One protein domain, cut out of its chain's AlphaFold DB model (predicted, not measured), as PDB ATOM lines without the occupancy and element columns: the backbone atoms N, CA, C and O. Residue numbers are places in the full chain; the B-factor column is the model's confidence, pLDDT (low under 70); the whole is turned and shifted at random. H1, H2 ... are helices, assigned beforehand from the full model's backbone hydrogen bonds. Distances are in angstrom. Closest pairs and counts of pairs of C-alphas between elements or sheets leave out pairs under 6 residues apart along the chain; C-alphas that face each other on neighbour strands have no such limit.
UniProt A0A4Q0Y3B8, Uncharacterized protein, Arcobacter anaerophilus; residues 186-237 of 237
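This is residues 186 to 237 of the 237 residues of an uncharacterized protein of Arcobacter anaerophilus (UniProt A0A4Q0Y3B8). Three helices are loosely joined by few contacts: H1 and the short H3 run side by side the same way, and H2 is set steeply to H1 near the end where H1 begins. From the far end of H1, residues 202 to 216 fold back as one wide loop to the start of H2. The printed part has 52 residues, with three named helices in the order H1, H2, H3 and no named strand; the class is all helix. It is compact, with a radius of gyration of the C-alphas of 10.6 A, and spans 29 by 26 by 16 A.

Find C-alpha 190 at (-47.800, 4.185, 21.184); from there H1, residues 190 to 201, runs 16.3 A to C-alpha 201 at (-41.794, -5.079, 33.131). Go on to Thr 217, where H2, residues 217 to 228, begins its 16.4 A. H3, residues 231 to 236, ends at C-alpha 236, at (-48.218, -13.377, 32.724).

Look first at Glu 192 and Lys 224, whose C-alphas, 7.7 A apart, are the closest of H1 and H2. These helices only just touch, with 3 pairs of C-alphas within 8 A, through residues 192 to 196 and 223 to 227 alone. They run the same way at a steep tilt of 66 degrees. H2 and H3 are close but not clearly touching, about perpendicular at 75 degrees; their closest C-alphas, of Ala 226 and Val 232, are 6.1 A apart. H1 and H3 are also close but not clearly touching, at a shallow tilt of 27 degrees, the same way, with the C-alphas of Val 200 and Leu 236 closest at 7.5 A. In H1, H2 and H3 every O i to N i+4 pair is within hydrogen-bond range.

The C-alphas of Gln 186 and Glu 204 are the two farthest apart, at 30.1 A. The printed part has no cut and ends at Ser 237, the chain's last residue. The link from H1 to H2 is long, and that from H2 to H3 is tight. Mean pLDDT of the printed part is 83.3; look at Lys 212 for the one residue under 70.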
ATOM      1  N   GLN A 186     -55.647  -3.767  12.896       83.00
ATOM      2  CA  GLN A 186     -55.132  -2.433  13.200       83.00
ATOM      3  C   GLN A 186     -53.801  -2.509  13.961       83.00
ATOM      4  O   GLN A 186     -53.511  -3.502  14.630       83.00
ATOM      5  N   GLU A 187     -52.977  -1.472  13.839       87.00
ATOM      6  CA  GLU A 187     -51.692  -1.369  14.540       87.00
ATOM      7  C   GLU A 187     -51.899  -0.907  15.988       87.00
ATOM      8  O   GLU A 187     -52.811  -0.131  16.268       87.00
ATOM      9  N   ALA A 188     -51.066  -1.397  16.911       87.00
ATOM     10  CA  ALA A 188     -51.040  -0.900  18.284       87.00
ATOM     11  C   ALA A 188     -50.571   0.558  18.292       87.00
ATOM     12  O   ALA A 188     -49.569   0.890  17.654       87.00
ATOM     13  N   SER A 189     -51.271   1.411  19.030       87.88
ATOM     14  CA  SER A 189     -50.838   2.786  19.282       87.88
ATOM     15  C   SER A 189     -49.616   2.837  20.210       87.88
ATOM     16  O   SER A 189     -49.258   1.853  20.859       87.88
ATOM     17  N   ASP A 190     -48.953   3.992  20.290       87.56
ATOM     18  CA  ASP A 190     -47.800   4.185  21.184       87.56
ATOM     19  C   ASP A 190     -48.193   4.094  22.674       87.56
ATOM     20  O   ASP A 190     -47.421   3.595  23.490       87.56
ATOM     21  N   GLU A 191     -49.426   4.482  23.019       87.94
ATOM     22  CA  GLU A 191     -50.020   4.335  24.359       87.94
ATOM     23  C   GLU A 191     -50.173   2.855  24.757       87.94
ATOM     24  O   GLU A 191     -49.847   2.454  25.875       87.94
ATOM     25  N   GLU A 192     -50.601   2.013  23.817       89.06
ATOM     26  CA  GLU A 192     -50.766   0.570  24.025       89.06
ATOM     27  C   GLU A 192     -49.432  -0.181  24.036       89.06
ATOM     28  O   GLU A 192     -49.274  -1.138  24.794       89.06
ATOM     29  N   GLN A 193     -48.452   0.270  23.246       89.50
ATOM     30  CA  GLN A 193     -47.073  -0.215  23.329       89.50
ATOM     31  C   GLN A 193     -46.459   0.101  24.698       89.50
ATOM     32  O   GLN A 193     -45.892  -0.795  25.321       89.50
ATOM     33  N   GLY A 194     -46.618   1.335  25.193       87.62
ATOM     34  CA  GLY A 194     -46.171   1.731  26.532       87.62
ATOM     35  C   GLY A 194     -46.836   0.895  27.627       87.62
ATOM     36  O   GLY A 194     -46.145   0.283  28.435       87.62
ATOM     37  N   THR A 195     -48.166   0.769  27.578       87.44
ATOM     38  CA  THR A 195     -48.947  -0.043  28.531       87.44
ATOM     39  C   THR A 195     -48.491  -1.506  28.545       87.44
ATOM     40  O   THR A 195     -48.363  -2.105  29.611       87.44
ATOM     41  N   PHE A 196     -48.204  -2.090  27.378       89.62
ATOM     42  CA  PHE A 196     -47.673  -3.451  27.263       89.62
ATOM     43  C   PHE A 196     -46.272  -3.598  27.875       89.62
ATOM     44  O   PHE A 196     -46.014  -4.573  28.579       89.62
ATOM     45  N   ILE A 197     -45.373  -2.639  27.629       89.19
ATOM     46  CA  ILE A 197     -44.020  -2.634  28.206       89.19
ATOM     47  C   ILE A 197     -44.092  -2.514  29.732       89.19
ATOM     48  O   ILE A 197     -43.419  -3.270  30.426       89.19
ATOM     49  N   GLU A 198     -44.932  -1.618  30.260       87.50
ATOM     50  CA  GLU A 198     -45.150  -1.459  31.703       87.50
ATOM     51  C   GLU A 198     -45.750  -2.724  32.341       87.50
ATOM     52  O   GLU A 198     -45.267  -3.172  33.380       87.50
ATOM     53  N   GLU A 199     -46.755  -3.340  31.708       87.88
ATOM     54  CA  GLU A 199     -47.390  -4.566  32.203       87.88
ATOM     55  C   GLU A 199     -46.399  -5.744  32.247       87.88
ATOM     56  O   GLU A 199     -46.317  -6.431  33.266       87.88
ATOM     57  N   VAL A 200     -45.572  -5.933  31.212       88.25
ATOM     58  CA  VAL A 200     -44.545  -6.992  31.197       88.25
ATOM     59  C   VAL A 200     -43.403  -6.699  32.179       88.25
ATOM     60  O   VAL A 200     -43.024  -7.589  32.937       88.25
ATOM     61  N   ASN A 201     -42.892  -5.464  32.231       89.31
ATOM     62  CA  ASN A 201     -41.794  -5.079  33.131       89.31
ATOM     63  C   ASN A 201     -42.217  -5.009  34.612       89.31
ATOM     64  O   ASN A 201     -41.361  -4.927  35.491       89.31
ATOM     65  N   SER A 202     -43.521  -5.064  34.909       87.38
ATOM     66  CA  SER A 202     -44.027  -5.246  36.275       87.38
ATOM     67  C   SER A 202     -43.851  -6.677  36.813       87.38
ATOM     68  O   SER A 202     -44.052  -6.909  38.006       87.38
ATOM     69  N   HIS A 203     -43.478  -7.637  35.958       88.44
ATOM     70  CA  HIS A 203     -43.457  -9.062  36.274       88.44
ATOM     71  C   HIS A 203     -42.032  -9.596  36.501       88.44
ATOM     72  O   HIS A 203     -41.202  -9.565  35.601       88.44
ATOM     73  N   GLU A 204     -41.761 -10.184  37.674       83.06
ATOM     74  CA  GLU A 204     -40.400 -10.543  38.147       83.06
ATOM     75  C   GLU A 204     -39.567 -11.463  37.223       83.06
ATOM     76  O   GLU A 204     -38.358 -11.580  37.406       83.06
ATOM     77  N   ASN A 205     -40.195 -12.135  36.251       85.12
ATOM     78  CA  ASN A 205     -39.552 -13.086  35.336       85.12
ATOM     79  C   ASN A 205     -39.391 -12.566  33.892       85.12
ATOM     80  O   ASN A 205     -38.890 -13.309  33.045       85.12
ATOM     81  N   PHE A 206     -39.820 -11.337  33.587       84.44
ATOM     82  CA  PHE A 206     -39.804 -10.780  32.231       84.44
ATOM     83  C   PHE A 206     -39.245  -9.348  32.208       84.44
ATOM     84  O   PHE A 206     -39.482  -8.560  33.115       84.44
ATOM     85  N   GLU A 207     -38.509  -9.008  31.148       84.62
ATOM     86  CA  GLU A 207     -37.946  -7.670  30.936       84.62
ATOM     87  C   GLU A 207     -37.948  -7.339  29.434       84.62
ATOM     88  O   GLU A 207     -37.524  -8.145  28.599       84.62
ATOM     89  N   ILE A 208     -38.429  -6.144  29.089       83.38
ATOM     90  CA  ILE A 208     -38.416  -5.550  27.754       83.38
ATOM     91  C   ILE A 208     -37.586  -4.267  27.800       83.38
ATOM     92  O   ILE A 208     -37.961  -3.275  28.426       83.38
ATOM     93  N   ASP A 209     -36.483  -4.294  27.057       81.88
ATOM     94  CA  ASP A 209     -35.624  -3.151  26.759       81.88
ATOM     95  C   ASP A 209     -36.249  -2.302  25.636       81.88
ATOM     96  O   ASP A 209     -36.038  -2.540  24.438       81.88
ATOM     97  N   ASP A 210     -37.061  -1.324  26.038       76.94
ATOM     98  CA  ASP A 210     -37.784  -0.396  25.161       76.94
ATOM     99  C   ASP A 210     -36.849   0.378  24.215       76.94
ATOM    100  O   ASP A 210     -37.166   0.566  23.038       76.94
ATOM    101  N   SER A 211     -35.641   0.720  24.675       74.44
ATOM    102  CA  SER A 211     -34.618   1.441  23.905       74.44
ATOM    103  C   SER A 211     -34.199   0.725  22.611       74.44
ATOM    104  O   SER A 211     -33.672   1.350  21.682       74.44
ATOM    105  N   LYS A 212     -34.452  -0.590  22.525       68.00
ATOM    106  CA  LYS A 212     -34.194  -1.437  21.350       68.00
ATOM    107  C   LYS A 212     -35.469  -1.846  20.599       68.00
ATOM    108  O   LYS A 212     -35.362  -2.407  19.504       68.00
ATOM    109  N   LEU A 213     -36.660  -1.564  21.129       70.00
ATOM    110  CA  LEU A 213     -37.933  -2.105  20.645       70.00
ATOM    111  C   LEU A 213     -38.495  -1.347  19.426       70.00
ATOM    112  O   LEU A 213     -39.494  -0.638  19.497       70.00
ATOM    113  N   LYS A 214     -37.881  -1.537  18.253       71.38
ATOM    114  CA  LYS A 214     -38.420  -1.026  16.979       71.38
ATOM    115  C   LYS A 214     -39.388  -2.022  16.346       71.38
ATOM    116  O   LYS A 214     -39.000  -2.836  15.506       71.38
ATOM    117  N   LEU A 215     -40.654  -1.957  16.756       73.75
ATOM    118  CA  LEU A 215     -41.721  -2.762  16.168       73.75
ATOM    119  C   LEU A 215     -42.009  -2.315  14.725       73.75
ATOM    120  O   LEU A 215     -42.225  -1.142  14.442       73.75
ATOM    121  N   GLN A 216     -42.013  -3.274  13.799       78.88
ATOM    122  CA  GLN A 216     -42.543  -3.085  12.447       78.88
ATOM    123  C   GLN A 216     -44.076  -3.192  12.475       78.88
ATOM    124  O   GLN A 216     -44.616  -3.878  13.341       78.88
ATOM    125  N   THR A 217     -44.770  -2.626  11.483       76.38
ATOM    126  CA  THR A 217     -46.233  -2.721  11.297       76.38
ATOM    127  C   THR A 217     -46.815  -4.111  11.580       76.38
ATOM    128  O   THR A 217     -47.749  -4.252  12.368       76.38
ATOM    129  N   THR A 218     -46.234  -5.182  11.034       74.81
ATOM    130  CA  THR A 218     -46.720  -6.557  11.263       74.81
ATOM    131  C   THR A 218     -46.605  -7.008  12.727       74.81
ATOM    132  O   THR A 218     -47.377  -7.855  13.173       74.81
ATOM    133  N   ASN A 219     -45.671  -6.444  13.496       85.12
ATOM    134  CA  ASN A 219     -45.533  -6.696  14.932       85.12
ATOM    135  C   ASN A 219     -46.501  -5.827  15.747       85.12
ATOM    136  O   ASN A 219     -47.099  -6.343  16.685       85.12
ATOM    137  N   LEU A 220     -46.730  -4.571  15.349       87.00
ATOM    138  CA  LEU A 220     -47.759  -3.704  15.942       87.00
ATOM    139  C   LEU A 220     -49.159  -4.329  15.815       87.00
ATOM    140  O   LEU A 220     -49.900  -4.375  16.793       87.00
ATOM    141  N   LYS A 221     -49.492  -4.898  14.647       87.75
ATOM    142  CA  LYS A 221     -50.759  -5.621  14.407       87.75
ATOM    143  C   LYS A 221     -50.905  -6.874  15.277       87.75
ATOM    144  O   LYS A 221     -51.979  -7.145  15.812       87.75
ATOM    145  N   LYS A 222     -49.814  -7.627  15.471       88.50
ATOM    146  CA  LYS A 222     -49.777  -8.799  16.367       88.50
ATOM    147  C   LYS A 222     -49.915  -8.414  17.842       88.50
ATOM    148  O   LYS A 222     -50.644  -9.095  18.559       88.50
ATOM    149  N   LEU A 223     -49.249  -7.342  18.278       88.75
ATOM    150  CA  LEU A 223     -49.350  -6.815  19.639       88.75
ATOM    151  C   LEU A 223     -50.781  -6.366  19.942       88.75
ATOM    152  O   LEU A 223     -51.363  -6.814  20.926       88.75
ATOM    153  N   LYS A 224     -51.377  -5.561  19.055       87.44
ATOM    154  CA  LYS A 224     -52.757  -5.083  19.196       87.44
ATOM    155  C   LYS A 224     -53.741  -6.246  19.330       87.44
ATOM    156  O   LYS A 224     -54.501  -6.297  20.289       87.44
ATOM    157  N   PHE A 225     -53.622  -7.258  18.465       86.81
ATOM    158  CA  PHE A 225     -54.418  -8.486  18.568       86.81
ATOM    159  C   PHE A 225     -54.228  -9.209  19.911       86.81
ATOM    160  O   PHE A 225     -55.207  -9.683  20.490       86.81
ATOM    161  N   ALA A 226     -52.995  -9.314  20.415       86.25
ATOM    162  CA  ALA A 226     -52.708  -9.976  21.688       86.25
ATOM    163  C   ALA A 226     -53.302  -9.222  22.892       86.25
ATOM    164  O   ALA A 226     -53.819  -9.865  23.806       86.25
ATOM    165  N   LEU A 227     -53.281  -7.886  22.873       86.00
ATOM    166  CA  LEU A 227     -53.912  -7.034  23.886       86.00
ATOM    167  C   LEU A 227     -55.445  -7.145  23.834       86.00
ATOM    168  O   LEU A 227     -56.067  -7.486  24.838       86.00
ATOM    169  N   ASP A 228     -56.043  -6.961  22.653       82.12
ATOM    170  CA  ASP A 228     -57.500  -6.974  22.443       82.12
ATOM    171  C   ASP A 228     -58.148  -8.334  22.769       82.12
ATOM    172  O   ASP A 228     -59.317  -8.401  23.151       82.12
ATOM    173  N   ASN A 229     -57.392  -9.432  22.642       81.69
ATOM    174  CA  ASN A 229     -57.840 -10.785  22.991       81.69
ATOM    175  C   ASN A 229     -57.367 -11.234  24.392       81.69
ATOM    176  O   ASN A 229     -57.583 -12.387  24.756       81.69
ATOM    177  N   GLY A 230     -56.728 -10.361  25.183       83.44
ATOM    178  CA  GLY A 230     -56.294 -10.647  26.559       83.44
ATOM    179  C   GLY A 230     -55.105 -11.609  26.705       83.44
ATOM    180  O   GLY A 230     -54.746 -11.961  27.827       83.44
ATOM    181  N   MET A 231     -54.465 -12.001  25.600       85.19
ATOM    182  CA  MET A 231     -53.420 -13.034  25.552       85.19
ATOM    183  C   MET A 231     -52.181 -12.678  26.382       85.19
ATOM    184  O   MET A 231     -51.517 -13.566  26.904       85.19
ATOM    185  N   VAL A 232     -51.863 -11.386  26.524       82.06
ATOM    186  CA  VAL A 232     -50.747 -10.923  27.372       82.06
ATOM    187  C   VAL A 232     -50.981 -11.316  28.834       82.06
ATOM    188  O   VAL A 232     -50.084 -11.839  29.487       82.06
ATOM    189  N   LYS A 233     -52.212 -11.148  29.327       79.00
ATOM    190  CA  LYS A 233     -52.583 -11.431  30.720       79.00
ATOM    191  C   LYS A 233     -52.609 -12.926  31.020       79.00
ATOM    192  O   LYS A 233     -52.205 -13.314  32.105       79.00
ATOM    193  N   GLU A 234     -53.002 -13.744  30.045       79.56
ATOM    194  CA  GLU A 234     -52.947 -15.215  30.113       79.56
ATOM    195  C   GLU A 234     -51.507 -15.769  30.129       79.56
ATOM    196  O   GLU A 234     -51.274 -16.859  30.641       79.56
ATOM    197  N   VAL A 235     -50.530 -15.031  29.585       78.69
ATOM    198  CA  VAL A 235     -49.104 -15.423  29.579       78.69
ATOM    199  C   VAL A 235     -48.356 -14.960  30.836       78.69
ATOM    200  O   VAL A 235     -47.352 -15.571  31.200       78.69
ATOM    201  N   LEU A 236     -48.823 -13.894  31.493       75.94
ATOM    202  CA  LEU A 236     -48.218 -13.377  32.724       75.94
ATOM    203  C   LEU A 236     -48.789 -14.029  34.002       75.94
ATOM    204  O   LEU A 236     -48.061 -14.113  34.987       75.94
ATOM    205  N   SER A 237     -50.046 -14.498  33.996       74.12
ATOM    206  CA  SER A 237     -50.753 -15.065  35.167       74.12
ATOM    207  C   SER A 237     -50.304 -16.461  35.604       74.12
ATOM    208  O   SER A 237     -50.130 -16.648  36.828       74.12
TER     209      SER A 237